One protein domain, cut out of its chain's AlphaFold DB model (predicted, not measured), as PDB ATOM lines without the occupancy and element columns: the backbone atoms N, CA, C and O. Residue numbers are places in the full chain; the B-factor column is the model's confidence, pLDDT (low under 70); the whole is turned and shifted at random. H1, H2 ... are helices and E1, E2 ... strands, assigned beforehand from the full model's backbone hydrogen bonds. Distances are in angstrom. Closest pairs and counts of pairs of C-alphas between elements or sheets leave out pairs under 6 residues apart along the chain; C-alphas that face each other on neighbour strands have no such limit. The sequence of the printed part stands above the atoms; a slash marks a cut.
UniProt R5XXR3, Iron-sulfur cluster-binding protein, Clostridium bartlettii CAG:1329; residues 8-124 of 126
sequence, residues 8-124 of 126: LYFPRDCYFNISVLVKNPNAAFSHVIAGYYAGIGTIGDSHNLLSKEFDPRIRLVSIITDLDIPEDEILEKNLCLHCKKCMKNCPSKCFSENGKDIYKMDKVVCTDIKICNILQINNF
ATOM      1  N   LEU A   8       7.379  29.384 -39.056       92.00
ATOM      2  CA  LEU A   8       8.715  29.168 -39.596       92.00
ATOM      3  C   LEU A   8       9.230  27.811 -39.117       92.00
ATOM      4  O   LEU A   8       9.336  27.563 -37.915       92.00
ATOM      5  N   TYR A   9       9.579  26.943 -40.063       90.31
ATOM      6  CA  TYR A   9      10.232  25.673 -39.774       90.31
ATOM      7  C   TYR A   9      11.735  25.886 -39.558       90.31
ATOM      8  O   TYR A   9      12.422  26.393 -40.446       90.31
ATOM      9  N   PHE A  10      12.244  25.472 -38.397       89.44
ATOM     10  CA  PHE A  10      13.669  25.476 -38.082       89.44
ATOM     11  C   PHE A  10      14.202  24.032 -38.122       89.44
ATOM     12  O   PHE A  10      13.990  23.275 -37.163       89.44
ATOM     13  N   PRO A  11      14.851  23.598 -39.224       86.44
ATOM     14  CA  PRO A  11      15.437  22.266 -39.298       86.44
ATOM     15  C   PRO A  11      16.595  22.094 -38.317       86.44
ATOM     16  O   PRO A  11      17.329  23.031 -38.006       86.44
ATOM     17  N   ARG A  12      16.813  20.841 -37.916       80.75
ATOM     18  CA  ARG A  12      17.900  20.419 -37.021       80.75
ATOM     19  C   ARG A  12      19.282  20.855 -37.517       80.75
ATOM     20  O   ARG A  12      20.136  21.219 -36.714       80.75
ATOM     21  N   ASP A  13      19.480  20.829 -38.834       74.94
ATOM     22  CA  ASP A  13      20.735  21.155 -39.514       74.94
ATOM     23  C   ASP A  13      20.659  22.506 -40.248       74.94
ATOM     24  O   ASP A  13      21.095  22.623 -41.389       74.94
ATOM     25  N   CYS A  14      20.139  23.562 -39.604       68.25
ATOM     26  CA  CYS A  14      20.156  24.936 -40.151       68.25
ATOM     27  C   CYS A  14      21.562  25.504 -40.440       68.25
ATOM     28  O   CYS A  14      21.705  26.649 -40.872       68.25
ATOM     29  N   TYR A  15      22.618  24.739 -40.184       70.50
ATOM     30  CA  TYR A  15      23.990  25.119 -40.462       70.50
ATOM     31  C   TYR A  15      24.298  24.771 -41.913       70.50
ATOM     32  O   TYR A  15      24.508  23.609 -42.244       70.50
ATOM     33  N   PHE A  16      24.380  25.786 -42.775       68.88
ATOM     34  CA  PHE A  16      24.844  25.616 -44.158       68.88
ATOM     35  C   PHE A  16      26.143  24.786 -44.240       68.88
ATOM     36  O   PHE A  16      26.335  24.002 -45.165       68.88
ATOM     37  N   ASN A  17      27.032  24.940 -43.250       75.62
ATOM     38  CA  ASN A  17      28.247  24.149 -43.095       75.62
ATOM     39  C   ASN A  17      28.619  23.995 -41.606       75.62
ATOM     40  O   ASN A  17      28.475  24.940 -40.827       75.62
ATOM     41  N   ILE A  18      29.169  22.838 -41.222       77.62
ATOM     42  CA  ILE A  18      29.694  22.565 -39.871       77.62
ATOM     43  C   ILE A  18      30.799  23.551 -39.442       77.62
ATOM     44  O   ILE A  18      30.956  23.837 -38.259       77.62
ATOM     45  N   SER A  19      31.529  24.142 -40.390       77.94
ATOM     46  CA  SER A  19      32.548  25.165 -40.134       77.94
ATOM     47  C   SER A  19      31.982  26.406 -39.437       77.94
ATOM     48  O   SER A  19      32.682  27.043 -38.648       77.94
ATOM     49  N   VAL A  20      30.700  26.717 -39.660       80.88
ATOM     50  CA  VAL A  20      29.995  27.809 -38.974       80.88
ATOM     51  C   VAL A  20      29.858  27.505 -37.485       80.88
ATOM     52  O   VAL A  20      30.111  28.383 -36.665       80.88
ATOM     53  N   LEU A  21      29.538  26.255 -37.135       74.81
ATOM     54  CA  LEU A  21      29.461  25.794 -35.747       74.81
ATOM     55  C   LEU A  21      30.822  25.787 -35.058       74.81
ATOM     56  O   LEU A  21      30.914  26.174 -33.897       74.81
ATOM     57  N   VAL A  22      31.884  25.402 -35.768       78.62
ATOM     58  CA  VAL A  22      33.251  25.460 -35.225       78.62
ATOM     59  C   VAL A  22      33.647  26.906 -34.914       78.62
ATOM     60  O   VAL A  22      34.231  27.174 -33.867       78.62
ATOM     61  N   LYS A  23      33.304  27.851 -35.800       82.50
ATOM     62  CA  LYS A  23      33.608  29.278 -35.615       82.50
ATOM     63  C   LYS A  23      32.746  29.927 -34.529       82.50
ATOM     64  O   LYS A  23      33.243  30.755 -33.769       82.50
ATOM     65  N   ASN A  24      31.458  29.596 -34.484       80.94
ATOM     66  CA  ASN A  24      30.522  30.090 -33.484       80.94
ATOM     67  C   ASN A  24      29.500  28.995 -33.116       80.94
ATOM     68  O   ASN A  24      28.458  28.869 -33.763       80.94
ATOM     69  N   PRO A  25      29.743  28.238 -32.036       72.00
ATOM     70  CA  PRO A  25      28.881  27.125 -31.645       72.00
ATOM     71  C   PRO A  25      27.550  27.567 -31.021       72.00
ATOM     72  O   PRO A  25      26.717  26.725 -30.695       72.00
ATOM     73  N   ASN A  26      27.344  28.875 -30.834       75.19
ATOM     74  CA  ASN A  26      26.082  29.457 -30.375       75.19
ATOM     75  C   ASN A  26      25.289  30.089 -31.537       75.19
ATOM     76  O   ASN A  26      24.297  30.769 -31.297       75.19
ATOM     77  N   ALA A  27      25.728  29.912 -32.790       69.50
ATOM     78  CA  ALA A  27      25.147  30.591 -33.949       69.50
ATOM     79  C   ALA A  27      23.753  30.092 -34.368       69.50
ATOM     80  O   ALA A  27      23.155  30.699 -35.252       69.50
ATOM     81  N   ALA A  28      23.225  29.017 -33.776       77.12
ATOM     82  CA  ALA A  28      21.890  28.531 -34.111       77.12
ATOM     83  C   ALA A  28      20.986  28.327 -32.908       77.12
ATOM     84  O   ALA A  28      21.416  28.216 -31.759       77.12
ATOM     85  N   PHE A  29      19.702  28.241 -33.240       87.00
ATOM     86  CA  PHE A  29      18.631  27.923 -32.327       87.00
ATOM     87  C   PHE A  29      18.841  26.542 -31.699       87.00
ATOM     88  O   PHE A  29      19.015  25.533 -32.384       87.00
ATOM     89  N   SER A  30      18.809  26.497 -30.371       90.12
ATOM     90  CA  SER A  30      19.002  25.259 -29.629       90.12
ATOM     91  C   SER A  30      17.673  24.526 -29.429       90.12
ATOM     92  O   SER A  30      16.924  24.827 -28.498       90.12
ATOM     93  N   HIS A  31      17.452  23.466 -30.207       93.06
ATOM     94  CA  HIS A  31      16.302  22.573 -30.029       93.06
ATOM     95  C   HIS A  31      16.261  21.870 -28.665       93.06
ATOM     96  O   HIS A  31      15.181  21.560 -28.178       93.06
ATOM     97  N   VAL A  32      17.418  21.630 -28.035       93.19
ATOM     98  CA  VAL A  32      17.495  20.998 -26.705       93.19
ATOM     99  C   VAL A  32      16.839  21.894 -25.655       93.19
ATOM    100  O   VAL A  32      15.918  21.466 -24.972       93.19
ATOM    101  N   ILE A  33      17.275  23.153 -25.578       93.25
ATOM    102  CA  ILE A  33      16.681  24.161 -24.690       93.25
ATOM    103  C   ILE A  33      15.197  24.389 -25.009       93.25
ATOM    104  O   ILE A  33      14.388  24.439 -24.090       93.25
ATOM    105  N   ALA A  34      14.818  24.459 -26.290       94.19
ATOM    106  CA  ALA A  34      13.411  24.588 -26.668       94.19
ATOM    107  C   ALA A  34      12.565  23.402 -26.175       94.19
ATOM    108  O   ALA A  34      11.500  23.605 -25.605       94.19
ATOM    109  N   GLY A  35      13.059  22.170 -26.329       94.88
ATOM    110  CA  GLY A  35      12.371  20.974 -25.842       94.88
ATOM    111  C   GLY A  35      12.314  20.869 -24.316       94.88
ATOM    112  O   GLY A  35      11.348  20.332 -23.787       94.88
ATOM    113  N   TYR A  36      13.308  21.410 -23.607       95.25
ATOM    114  CA  TYR A  36      13.268  21.528 -22.147       95.25
ATOM    115  C   TYR A  36      12.125  22.444 -21.688       95.25
ATOM    116  O   TYR A  36      11.329  22.047 -20.841       95.25
ATOM    117  N   TYR A  37      12.006  23.634 -22.289       94.62
ATOM    118  CA  TYR A  37      10.921  24.569 -21.972       94.62
ATOM    119  C   TYR A  37       9.545  24.076 -22.429       94.62
ATOM    120  O   TYR A  37       8.558  24.395 -21.785       94.62
ATOM    121  N   ALA A  38       9.482  23.268 -23.488       93.94
ATOM    122  CA  ALA A  38       8.250  22.636 -23.960       93.94
ATOM    123  C   ALA A  38       7.866  21.358 -23.180       93.94
ATOM    124  O   ALA A  38       7.071  20.562 -23.664       93.94
ATOM    125  N   GLY A  39       8.494  21.077 -22.031       94.50
ATOM    126  CA  GLY A  39       8.120  19.940 -21.179       94.50
ATOM    127  C   GLY A  39       8.461  18.547 -21.731       94.50
ATOM    128  O   GLY A  39       8.141  17.536 -21.103       94.50
ATOM    129  N   ILE A  40       9.165  18.449 -22.868       94.50
ATOM    130  CA  ILE A  40       9.505  17.167 -23.518       94.50
ATOM    131  C   ILE A  40      10.419  16.312 -22.624       94.50
ATOM    132  O   ILE A  40      10.384  15.075 -22.666       94.50
ATOM    133  N   GLY A  41      11.273  16.952 -21.822       95.06
ATOM    134  CA  GLY A  41      12.287  16.250 -21.049       95.06
ATOM    135  C   GLY A  41      13.199  17.146 -20.222       95.06
ATOM    136  O   GLY A  41      12.979  18.345 -20.100       95.06
ATOM    137  N   THR A  42      14.264  16.555 -19.676       95.62
ATOM    138  CA  THR A  42      15.297  17.275 -18.906       95.62
ATOM    139  C   THR A  42      16.663  17.167 -19.568       95.62
ATOM    140  O   THR A  42      16.907  16.270 -20.373       95.62
ATOM    141  N   ILE A  43      17.565  18.100 -19.266       94.25
ATOM    142  CA  ILE A  43      18.904  18.121 -19.864       94.25
ATOM    143  C   ILE A  43      19.827  17.218 -19.046       94.25
ATOM    144  O   ILE A  43      19.997  17.413 -17.844       94.25
ATOM    145  N   GLY A  44      20.423  16.223 -19.702       93.50
ATOM    146  CA  GLY A  44      21.376  15.322 -19.062       93.50
ATOM    147  C   GLY A  44      22.814  15.833 -19.096       93.50
ATOM    148  O   GLY A  44      23.168  16.696 -19.897       93.50
ATOM    149  N   ASP A  45      23.686  15.186 -18.321       92.94
ATOM    150  CA  ASP A  45      25.138  15.433 -18.307       92.94
ATOM    151  C   ASP A  45      25.805  15.341 -19.697       92.94
ATOM    152  O   ASP A  45      26.892  15.867 -19.915       92.94
ATOM    153  N   SER A  46      25.164  14.664 -20.655       90.62
ATOM    154  CA  SER A  46      25.615  14.558 -22.049       90.62
ATOM    155  C   SER A  46      25.240  15.753 -22.933       90.62
ATOM    156  O   SER A  46      25.507  15.695 -24.131       90.62
ATOM    157  N   HIS A  47      24.600  16.792 -22.381       91.50
ATOM    158  CA  HIS A  47      24.010  17.941 -23.098       91.50
ATOM    159  C   HIS A  47      22.842  17.600 -24.034       91.50
ATOM    160  O   HIS A  47      22.316  18.483 -24.707       91.50
ATOM    161  N   ASN A  48      22.393  16.344 -24.066       93.12
ATOM    162  CA  ASN A  48      21.194  15.951 -24.801       93.12
ATOM    163  C   ASN A  48      19.940  16.104 -23.934       93.12
ATOM    164  O   ASN A  48      19.993  15.960 -22.710       93.12
ATOM    165  N   LEU A  49      18.802  16.329 -24.593       95.31
ATOM    166  CA  LEU A  49      17.495  16.258 -23.952       95.31
ATOM    167  C   LEU A  49      17.128  14.790 -23.705       95.31
ATOM    168  O   LEU A  49      17.119  13.990 -24.638       95.31
ATOM    169  N   LEU A  50      16.826  14.444 -22.460       95.62
ATOM    170  CA  LEU A  50      16.336  13.137 -22.043       95.62
ATOM    171  C   LEU A  50      14.811  13.184 -21.999       95.62
ATOM    172  O   LEU A  50      14.256  13.916 -21.185       95.62
ATOM    173  N   SER A  51      14.145  12.415 -22.856       94.94
ATOM    174  CA  SER A  51      12.691  12.203 -22.777       94.94
ATOM    175  C   SER A  51      12.357  10.996 -21.900       94.94
ATOM    176  O   SER A  51      13.184  10.100 -21.738       94.94
ATOM    177  N   LYS A  52      11.134  10.945 -21.357       91.19
ATOM    178  CA  LYS A  52      10.678   9.816 -20.521       91.19
ATOM    179  C   LYS A  52      10.603   8.488 -21.285       91.19
ATOM    180  O   LYS A  52      10.821   7.442 -20.688       91.19
ATOM    181  N   GLU A  53      10.262   8.533 -22.570       91.38
ATOM    182  CA  GLU A  53       9.989   7.338 -23.378       91.38
ATOM    183  C   GLU A  53      11.223   6.847 -24.150       91.38
ATOM    184  O   GLU A  53      11.436   5.645 -24.285       91.38
ATOM    185  N   PHE A  54      12.070   7.767 -24.627       93.19
ATOM    186  CA  PHE A  54      13.151   7.444 -25.567       93.19
ATOM    187  C   PHE A  54      14.553   7.832 -25.072       93.19
ATOM    188  O   PHE A  54      15.535   7.667 -25.810       93.19
ATOM    189  N   ASP A  55      14.681   8.338 -23.842       91.44
ATOM    190  CA  ASP A  55      15.935   8.861 -23.286       91.44
ATOM    191  C   ASP A  55      16.564   9.907 -24.265       91.44
ATOM    192  O   ASP A  55      15.787  10.709 -24.804       91.44
ATOM    193  N   PRO A  56      17.896   9.980 -24.550       93.19
ATOM    194  CA  PRO A  56      18.444  10.960 -25.494       93.19
ATOM    195  C   PRO A  56      18.321  10.544 -26.966       93.19
ATOM    196  O   PRO A  56      18.861  11.231 -27.833       93.19
ATOM    197  N   ARG A  57      17.682   9.412 -27.296       92.94
ATOM    198  CA  ARG A  57      17.606   8.890 -28.678       92.94
ATOM    199  C   ARG A  57      16.486   9.552 -29.485       92.94
ATOM    200  O   ARG A  57      15.753   8.884 -30.207       92.94
ATOM    201  N   ILE A  58      16.374  10.871 -29.381       91.88
ATOM    202  CA  ILE A  58      15.374  11.677 -30.080       91.88
ATOM    203  C   ILE A  58      16.053  12.718 -30.961       91.88
ATOM    204  O   ILE A  58      17.116  13.247 -30.636       91.88
ATOM    205  N   ARG A  59      15.429  13.021 -32.100       91.19
ATOM    206  CA  ARG A  59      15.798  14.168 -32.932       91.19
ATOM    207  C   ARG A  59      14.712  15.215 -32.797       91.19
ATOM    208  O   ARG A  59      13.538  14.908 -32.969       91.19
ATOM    209  N   LEU A  60      15.126  16.435 -32.498       91.75
ATOM    210  CA  LEU A  60      14.231  17.562 -32.304       91.75
ATOM    211  C   LEU A  60      14.350  18.516 -33.488       91.75
ATOM    212  O   LEU A  60      15.442  18.757 -34.005       91.75
ATOM    213  N   VAL A  61      13.207  19.056 -33.880       93.94
ATOM    214  CA  VAL A  61      13.057  20.211 -34.764       93.94
ATOM    215  C   VAL A  61      12.104  21.179 -34.076       93.94
ATOM    216  O   VAL A  61      11.410  20.795 -33.133       93.94
ATOM    217  N   SER A  62      12.062  22.429 -34.520       93.56
ATOM    218  CA  SER A  62      11.176  23.421 -33.908       93.56
ATOM    219  C   SER A  62      10.418  24.198 -34.966       93.56
ATOM    220  O   SER A  62      10.937  24.471 -36.048       93.56
ATOM    221  N   ILE A  63       9.178  24.539 -34.637       93.56
ATOM    222  CA  ILE A  63       8.345  25.445 -35.416       93.56
ATOM    223  C   ILE A  63       8.172  26.695 -34.567       93.56
ATOM    224  O   ILE A  63       7.719  26.610 -33.429       93.56
ATOM    225  N   ILE A  64       8.558  27.841 -35.114       92.69
ATOM    226  CA  ILE A  64       8.354  29.140 -34.477       92.69
ATOM    227  C   ILE A  64       7.086  29.726 -35.084       92.69
ATOM    228  O   ILE A  64       6.994  29.845 -36.306       92.69
ATOM    229  N   THR A  65       6.106  30.056 -34.249       93.62
ATOM    230  CA  THR A  65       4.791  30.528 -34.689       93.62
ATOM    231  C   THR A  65       4.324  31.719 -33.863       93.62
ATOM    232  O   THR A  65       4.728  31.866 -32.713       93.62
ATOM    233  N   ASP A  66       3.495  32.574 -34.462       94.38
ATOM    234  CA  ASP A  66       2.770  33.656 -33.777       94.38
ATOM    235  C   ASP A  66       1.362  33.233 -33.323       94.38
ATOM    236  O   ASP A  66       0.586  34.050 -32.820       94.38
ATOM    237  N   LEU A  67       1.020  31.954 -33.519       93.62
ATOM    238  CA  LEU A  67      -0.216  31.382 -33.014       93.62
ATOM    239  C   LEU A  67      -0.204  31.385 -31.482       93.62
ATOM    240  O   LEU A  67       0.779  31.003 -30.856       93.62
ATOM    241  N   ASP A  68      -1.334  31.779 -30.907       91.25
ATOM    242  CA  ASP A  68      -1.579  31.727 -29.469       91.25
ATOM    243  C   ASP A  68      -1.863  30.271 -29.065       91.25
ATOM    244  O   ASP A  68      -2.907  29.717 -29.425       91.25
ATOM    245  N   ILE A  69      -0.888  29.625 -28.423       90.50
ATOM    246  CA  ILE A  69      -0.915  28.211 -28.024       90.50
ATOM    247  C   ILE A  69      -0.634  28.158 -26.517       90.50
ATOM    248  O   ILE A  69       0.301  28.832 -26.082       90.50
ATOM    249  N   PRO A  70      -1.396  27.374 -25.732       92.00
ATOM    250  CA  PRO A  70      -1.099  27.191 -24.316       92.00
ATOM    251  C   PRO A  70       0.279  26.552 -24.122       92.00
ATOM    252  O   PRO A  70       0.666  25.651 -24.869       92.00
ATOM    253  N   GLU A  71       1.008  27.016 -23.114       91.69
ATOM    254  CA  GLU A  71       2.289  26.447 -22.721       91.69
ATOM    255  C   GLU A  71       2.139  25.093 -22.011       91.69
ATOM    256  O   GLU A  71       1.191  24.856 -21.263       91.69
ATOM    257  N   ASP A  72       3.117  24.215 -22.226       93.69
ATOM    258  CA  ASP A  72       3.271  22.982 -21.460       93.69
ATOM    259  C   ASP A  72       4.098  23.237 -20.189       93.69
ATOM    260  O   ASP A  72       5.004  24.075 -20.163       93.69
ATOM    261  N   GLU A  73       3.826  22.472 -19.131       94.31
ATOM    262  CA  GLU A  73       4.614  22.538 -17.901       94.31
ATOM    263  C   GLU A  73       6.014  21.939 -18.091       94.31
ATOM    264  O   GLU A  73       6.207  20.876 -18.691       94.31
ATOM    265  N   ILE A  74       7.016  22.600 -17.508       95.00
ATOM    266  CA  ILE A  74       8.389  22.094 -17.486       95.00
ATOM    267  C   ILE A  74       8.456  20.856 -16.590       95.00
ATOM    268  O   ILE A  74       7.924  20.826 -15.481       95.00
ATOM    269  N   LEU A  75       9.188  19.833 -17.034       93.25
ATOM    270  CA  LEU A  75       9.396  18.638 -16.229       93.25
ATOM    271  C   LEU A  75      10.343  18.922 -15.049       93.25
ATOM    272  O   LEU A  75      11.553  19.039 -15.233       93.25
ATOM    273  N   GLU A  76       9.804  18.961 -13.829       89.75
ATOM    274  CA  GLU A  76      10.585  19.245 -12.612       89.75
ATOM    275  C   GLU A  76      11.592  18.138 -12.267       89.75
ATOM    276  O   GLU A  76      12.705  18.392 -11.800       89.75
ATOM    277  N   LYS A  77      11.208  16.876 -12.489       91.31
ATOM    278  CA  LYS A  77      12.042  15.729 -12.133       91.31
ATOM    279  C   LYS A  77      13.183  15.563 -13.134       91.31
ATOM    280  O   LYS A  77      12.957  15.160 -14.276       91.31
ATOM    281  N   ASN A  78      14.414  15.752 -12.662       91.75
ATOM    282  CA  ASN A  78      15.611  15.428 -13.430       91.75
ATOM    283  C   ASN A  78      15.654  13.925 -13.766       91.75
ATOM    284  O   ASN A  78      15.546  13.070 -12.884       91.75
ATOM    285  N   LEU A  79      15.787  13.608 -15.056       93.56
ATOM    286  CA  LEU A  79      15.874  12.236 -15.563       93.56
ATOM    287  C   LEU A  79      17.320  11.726 -15.613       93.56
ATOM    288  O   LEU A  79      17.552  10.524 -15.744       93.56
ATOM    289  N   CYS A  80      18.310  12.613 -15.511       93.06
ATOM    290  CA  CYS A  80      19.706  12.221 -15.480       93.06
ATOM    291  C   CYS A  80      20.046  11.535 -14.152       93.06
ATOM    292  O   CYS A  80      19.883  12.097 -13.077       93.06
ATOM    293  N   LEU A  81      20.590  10.320 -14.234       92.44
ATOM    294  CA  LEU A  81      21.023   9.546 -13.065       92.44
ATOM    295  C   LEU A  81      22.467   9.853 -12.631       92.44
ATOM    296  O   LEU A  81      23.023   9.121 -11.816       92.44
ATOM    297  N   HIS A  82      23.123  10.839 -13.251       91.06
ATOM    298  CA  HIS A  82      24.543  11.160 -13.039       91.06
ATOM    299  C   HIS A  82      25.482   9.940 -13.098       91.06
ATOM    300  O   HIS A  82      26.490   9.840 -12.400       91.06
ATOM    301  N   CYS A  83      25.167   8.981 -13.976       91.56
ATOM    302  CA  CYS A  83      25.845   7.683 -14.033       91.56
ATOM    303  C   CYS A  83      27.266   7.727 -14.632       91.56
ATOM    304  O   CYS A  83      27.924   6.689 -14.733       91.56
ATOM    305  N   LYS A  84      27.730   8.898 -15.090       91.38
ATOM    306  CA  LYS A  84      29.037   9.124 -15.736       91.38
ATOM    307  C   LYS A  84      29.275   8.333 -17.035       91.38
ATOM    308  O   LYS A  84      30.375   8.389 -17.582       91.38
ATOM    309  N   LYS A  85      28.274   7.617 -17.574       91.44
ATOM    310  CA  LYS A  85      28.419   6.828 -18.817       91.44
ATOM    311  C   LYS A  85      28.752   7.701 -20.028       91.44
ATOM    312  O   LYS A  85      29.593   7.311 -20.828       91.44
ATOM    313  N   CYS A  86      28.142   8.884 -20.142       90.44
ATOM    314  CA  CYS A  86      28.445   9.831 -21.219       90.44
ATOM    315  C   CYS A  86      29.909  10.286 -21.193       90.44
ATOM    316  O   CYS A  86      30.557  10.276 -22.230       90.44
ATOM    317  N   MET A  87      30.449  10.602 -20.016       90.12
ATOM    318  CA  MET A  87      31.849  10.997 -19.855       90.12
ATOM    319  C   MET A  87      32.811   9.844 -20.164       90.12
ATOM    320  O   MET A  87      33.782  10.042 -20.887       90.12
ATOM    321  N   LYS A  88      32.528   8.634 -19.662       90.81
ATOM    322  CA  LYS A  88      33.391   7.455 -19.860       90.81
ATOM    323  C   LYS A  88      33.445   6.981 -21.312       90.81
ATOM    324  O   LYS A  88      34.511   6.601 -21.780       90.81
ATOM    325  N   ASN A  89      32.306   6.997 -22.005       90.38
ATOM    326  CA  ASN A  89      32.180   6.416 -23.343       90.38
ATOM    327  C   ASN A  89      32.331   7.443 -24.471       90.38
ATOM    328  O   ASN A  89      32.290   7.057 -25.636       90.38
ATOM    329  N   CYS A  90      32.462   8.737 -24.157       88.69
ATOM    330  CA  CYS A  90      32.657   9.769 -25.167       88.69
ATOM    331  C   CYS A  90      33.975   9.518 -25.920       88.69
ATOM    332  O   CYS A  90      35.040   9.630 -25.306       88.69
ATOM    333  N   PRO A  91      33.941   9.244 -27.238       87.75
ATOM    334  CA  PRO A  91      35.160   8.975 -27.993       87.75
ATOM    335  C   PRO A  91      36.107  10.179 -27.993       87.75
ATOM    336  O   PRO A  91      37.312  10.033 -27.825       87.75
ATOM    337  N   SER A  92      35.551  11.387 -28.100       88.31
ATOM    338  CA  SER A  92      36.322  12.628 -28.099       88.31
ATOM    339  C   SER A  92      36.741  13.106 -26.712       88.31
ATOM    340  O   SER A  92      37.503  14.064 -26.614       88.31
ATOM    341  N   LYS A  93      36.283  12.446 -25.637       89.38
ATOM    342  CA  LYS A  93      36.549  12.839 -24.242       89.38
ATOM    343  C   LYS A  93      36.259  14.325 -23.984       89.38
ATOM    344  O   LYS A  93      36.987  14.992 -23.257       89.38
ATOM    345  N   CYS A  94      35.181  14.845 -24.571       90.00
ATOM    346  CA  CYS A  94      34.853  16.270 -24.517       90.00
ATOM    347  C   CYS A  94      34.193  16.725 -23.202       90.00
ATOM    348  O   CYS A  94      33.874  17.902 -23.068       90.00
ATOM    349  N   PHE A  95      33.961  15.827 -22.242       91.69
ATOM    350  CA  PHE A  95      33.276  16.145 -20.987       91.69
ATOM    351  C   PHE A  95      34.249  16.258 -19.812       91.69
ATOM    352  O   PHE A  95      35.101  15.392 -19.622       91.69
ATOM    353  N   SER A  96      34.055  17.279 -18.977       90.62
ATOM    354  CA  SER A  96      34.742  17.448 -17.692       90.62
ATOM    355  C   SER A  96      33.747  17.790 -16.582       90.62
ATOM    356  O   SER A  96      32.808  18.558 -16.803       90.62
ATOM    357  N   GLU A  97      33.958  17.255 -15.378       87.06
ATOM    358  CA  GLU A  97      33.125  17.567 -14.212       87.06
ATOM    359  C   GLU A  97      33.232  19.060 -13.846       87.06
ATOM    360  O   GLU A  97      34.309  19.649 -13.908       87.06
ATOM    361  N   ASN A  98      32.108  19.676 -13.469       79.00
ATOM    362  CA  ASN A  98      32.035  21.097 -13.095       79.00
ATOM    363  C   ASN A  98      31.522  21.309 -11.655       79.00
ATOM    364  O   ASN A  98      31.066  22.387 -11.287       79.00
ATOM    365  N   GLY A  99      31.550  20.259 -10.831       64.81
ATOM    366  CA  GLY A  99      31.292  20.320  -9.389       64.81
ATOM    367  C   GLY A  99      29.858  20.625  -8.936       64.81
ATOM    368  O   GLY A  99      29.575  20.368  -7.769       64.81
ATOM    369  N   LYS A 100      28.961  21.151  -9.789       57.03
ATOM    370  CA  LYS A 100      27.598  21.537  -9.365       57.03
ATOM    371  C   LYS A 100      26.453  21.253 -10.343       57.03
ATOM    372  O   LYS A 100      25.335  21.134  -9.872       57.03
ATOM    373  N   ASP A 101      26.708  21.059 -11.637       70.25
ATOM    374  CA  ASP A 101      25.658  20.916 -12.660       70.25
ATOM    375  C   ASP A 101      26.088  19.978 -13.806       70.25
ATOM    376  O   ASP A 101      27.142  19.334 -13.730       70.25
ATOM    377  N   ILE A 102      25.272  19.935 -14.873       78.88
ATOM    378  CA  ILE A 102      25.569  19.347 -16.192       78.88
ATOM    379  C   ILE A 102      27.062  19.518 -16.512       78.88
ATOM    380  O   ILE A 102      27.617  20.613 -16.376       78.88
ATOM    381  N   TYR A 103      27.718  18.437 -16.948       83.56
ATOM    382  CA  TYR A 103      29.158  18.445 -17.230       83.56
ATOM    383  C   TYR A 103      29.549  19.593 -18.149       83.56
ATOM    384  O   TYR A 103      28.806  19.974 -19.045       83.56
ATOM    385  N   LYS A 104      30.754  20.132 -17.995       88.88
ATOM    386  CA  LYS A 104      31.273  21.075 -18.982       88.88
ATOM    387  C   LYS A 104      31.614  20.290 -20.251       88.88
ATOM    388  O   LYS A 104      32.403  19.350 -20.190       88.88
ATOM    389  N   MET A 105      31.007  20.666 -21.376       89.25
ATOM    390  CA  MET A 105      31.296  20.087 -22.689       89.25
ATOM    391  C   MET A 105      32.203  21.022 -23.489       89.25
ATOM    392  O   MET A 105      31.837  22.168 -23.765       89.25
ATOM    393  N   ASP A 106      33.362  20.524 -23.902       89.44
ATOM    394  CA  ASP A 106      34.206  21.178 -24.893       89.44
ATOM    395  C   ASP A 106      33.587  20.998 -26.287       89.44
ATOM    396  O   ASP A 106      33.662  19.935 -26.913       89.44
ATOM    397  N   LYS A 107      32.930  22.057 -26.766       85.00
ATOM    398  CA  LYS A 107      32.235  22.058 -28.058       85.00
ATOM    399  C   LYS A 107      33.201  21.936 -29.239       85.00
ATOM    400  O   LYS A 107      32.814  21.376 -30.263       85.00
ATOM    401  N   VAL A 108      34.436  22.429 -29.112       83.94
ATOM    402  CA  VAL A 108      35.433  22.381 -30.192       83.94
ATOM    403  C   VAL A 108      35.904  20.944 -30.371       83.94
ATOM    404  O   VAL A 108      35.815  20.406 -31.472       83.94
ATOM    405  N   VAL A 109      36.281  20.287 -29.272       86.19
ATOM    406  CA  VAL A 109      36.688  18.873 -29.271       86.19
ATOM    407  C   VAL A 109      35.538  17.957 -29.705       86.19
ATOM    408  O   VAL A 109      35.751  16.983 -30.422       86.19
ATOM    409  N   CYS A 110      34.300  18.277 -29.314       84.38
ATOM    410  CA  CYS A 110      33.111  17.541 -29.749       84.38
ATOM    411  C   CYS A 110      32.864  17.642 -31.266       84.38
ATOM    412  O   CYS A 110      32.473  16.660 -31.895       84.38
ATOM    413  N   THR A 111      33.107  18.816 -31.856       79.62
ATOM    414  CA  THR A 111      32.849  19.078 -33.284       79.62
ATOM    415  C   THR A 111      33.984  18.585 -34.188       79.62
ATOM    416  O   THR A 111      33.794  18.459 -35.399       79.62
ATOM    417  N   ASP A 112      35.158  18.267 -33.634       76.81
ATOM    418  CA  ASP A 112      36.271  17.721 -34.411       76.81
ATOM    419  C   ASP A 112      36.006  16.259 -34.829       76.81
ATOM    420  O   ASP A 112      36.289  15.286 -34.121       76.81
ATOM    421  N   ILE A 113      35.442  16.116 -36.033       61.03
ATOM    422  CA  ILE A 113      35.029  14.855 -36.674       61.03
ATOM    423  C   ILE A 113      36.165  13.821 -36.725       61.03
ATOM    424  O   ILE A 113      35.892  12.617 -36.688       61.03
ATOM    425  N   LYS A 114      37.433  14.257 -36.779       59.84
ATOM    426  CA  LYS A 114      38.587  13.348 -36.876       59.84
ATOM    427  C   LYS A 114      38.671  12.407 -35.677       59.84
ATOM    428  O   LYS A 114      39.013  11.241 -35.842       59.84
ATOM    429  N   ILE A 115      38.318  12.892 -34.490       58.47
ATOM    430  CA  ILE A 115      38.415  12.114 -33.252       58.47
ATOM    431  C   ILE A 115      37.226  11.149 -33.124       58.47
ATOM    432  O   ILE A 115      37.392  10.010 -32.692       58.47
ATOM    433  N   CYS A 116      36.029  11.569 -33.547       50.69
ATOM    434  CA  CYS A 116      34.814  10.768 -33.383       50.69
ATOM    435  C   CYS A 116      34.720   9.607 -34.393       50.69
ATOM    436  O   CYS A 116      34.433   8.476 -33.997       50.69
ATOM    437  N   ASN A 117      35.032   9.845 -35.675       48.00
ATOM    438  CA  ASN A 117      34.920   8.813 -36.715       48.00
ATOM    439  C   ASN A 117      35.982   7.708 -36.594       48.00
ATOM    440  O   ASN A 117      35.668   6.543 -36.814       48.00
ATOM    441  N   ILE A 118      37.222   8.038 -36.209       51.25
ATOM    442  CA  ILE A 118      38.299   7.038 -36.070       51.25
ATOM    443  C   ILE A 118      38.006   6.073 -34.910       51.25
ATOM    444  O   ILE A 118      38.240   4.871 -35.020       51.25
ATOM    445  N   LEU A 119      37.459   6.577 -33.802       49.12
ATOM    446  CA  LEU A 119      37.208   5.771 -32.606       49.12
ATOM    447  C   LEU A 119      35.900   4.968 -32.668       49.12
ATOM    448  O   LEU A 119      35.832   3.897 -32.068       49.12
ATOM    449  N   GLN A 120      34.878   5.430 -33.400       49.09
ATOM    450  CA  GLN A 120      33.661   4.632 -33.611       49.09
ATOM    451  C   GLN A 120      33.890   3.447 -34.559       49.09
ATOM    452  O   GLN A 120      33.343   2.379 -34.311       49.09
ATOM    453  N   ILE A 121      34.731   3.587 -35.590       49.22
ATOM    454  CA  ILE A 121      35.041   2.479 -36.513       49.22
ATOM    455  C   ILE A 121      35.795   1.353 -35.787       49.22
ATOM    456  O   ILE A 121      35.462   0.184 -35.957       49.22
ATOM    457  N   ASN A 122      36.751   1.687 -34.916       47.09
ATOM    458  CA  ASN A 122      37.565   0.680 -34.224       47.09
ATOM    459  C   ASN A 122      36.823  -0.085 -33.110       47.09
ATOM    460  O   ASN A 122      37.242  -1.183 -32.772       47.09
ATOM    461  N   ASN A 123      35.725   0.457 -32.564       46.31
ATOM    462  CA  ASN A 123      34.931  -0.186 -31.503       46.31
ATOM    463  C   ASN A 123      33.663  -0.908 -32.010       46.31
ATOM    464  O   ASN A 123      32.935  -1.476 -31.203       46.31
ATOM    465  N   PHE A 124      33.368  -0.867 -33.315       38.94
ATOM    466  CA  PHE A 124      32.256  -1.611 -33.933       38.94
ATOM    467  C   PHE A 124      32.715  -2.873 -34.692       38.94
ATOM    468  O   PHE A 124      31.870  -3.631 -35.163       38.94
TER     469      PHE A 124
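This is residues 8 to 124 of the 126 residues of the protein "Iron-sulfur cluster-binding protein" of Clostridium bartlettii CAG:1329 (UniProt R5XXR3). The model is a loose assembly of small parts: at one end H2 packs on the small hairpin of E2 and E3, with the short two-strand sheet of E1 and E4 beyond the first residue of H2; at the other end lie H1, H3, H4 and H5, of which only H1 and H4 touch, and a loop, residues 90 to 106, that folds back on itself between H3 and H4 along the chain. A long stretch with no named element, residues 66 to 84, runs round the outside of H2 and the hairpin and joins E4 to H3. The printed part has 117 residues, with five named helices and four named strands in the order E1 H1 H2 E2 E3 E4 H3 H4 H5; both sheets are antiparallel, and the class is mixed, helices and strands, with under half of the residues in named elements. It is only just compact, close to loose, with a radius of gyration of the C-alphas of 15.8 A, and spans 49 by 35 by 28 A.

Find C-alpha 41 at (12.287, 16.250, -21.049), where E2, residues 41 to 43, begins; E3 follows at residues 49 to 51. Before them look for H2, residues 31 to 37, 9.9 A long. E1 is residues 8 to 10, from C-alpha 8 at (8.715, 29.168, -39.596), and E4 is residues 62 to 65, 9.6 A. The other short helices are H1, residues 18 to 23, 8.9 A, H3, residues 85 to 89, and H4, residues 107 to 111. H5, residues 113 to 123, runs 15.9 A to C-alpha 123 at (34.931, -0.186, -31.503).

Look first at the hairpin E2 and E3, antiparallel at 148 degrees, where N 50 and O 42 are 2.8 A apart, within hydrogen-bond range. The closest C-alphas of H2 and E3 are those of Val 32 and Leu 49, 5.5 A apart; for H2 and E2 they are those of Tyr 36 and Thr 42, 5.7 A. Toward the other sheet, the closest C-alphas of H2 and E4 are those of His 31 and Ser 62, 6.5 A apart. E1 and E4 are antiparallel at 161 degrees, with N 8 and O 64 within hydrogen-bond range at 2.8 A. H1 and H4 touch, closest at the C-alphas of Val 22 and Val 108, 6.3 A. H4 and H5 are close but not clearly touching, with the C-alphas of Cys 110 and Cys 116 7.9 A apart. H3 is apart from H4 and from H5. In H1, H2, H3 and H4 every O i to N i+4 pair is within hydrogen-bond range; in H5, 4 of 7 are.

The two C-alphas farthest apart are those of Asp 68 and Asn 122, 50.2 A. The printed part has no cut. The links E4 to H3, 19 residues, and H3 to H4, 17 residues, are long; in the second, residues 95 to 96 pair antiparallel with residues 104 to 105. The mean pLDDT of the printed part is 83.9; look for values under 70 at residues 14, 16, 27, 99 to 100 and 113 to 124.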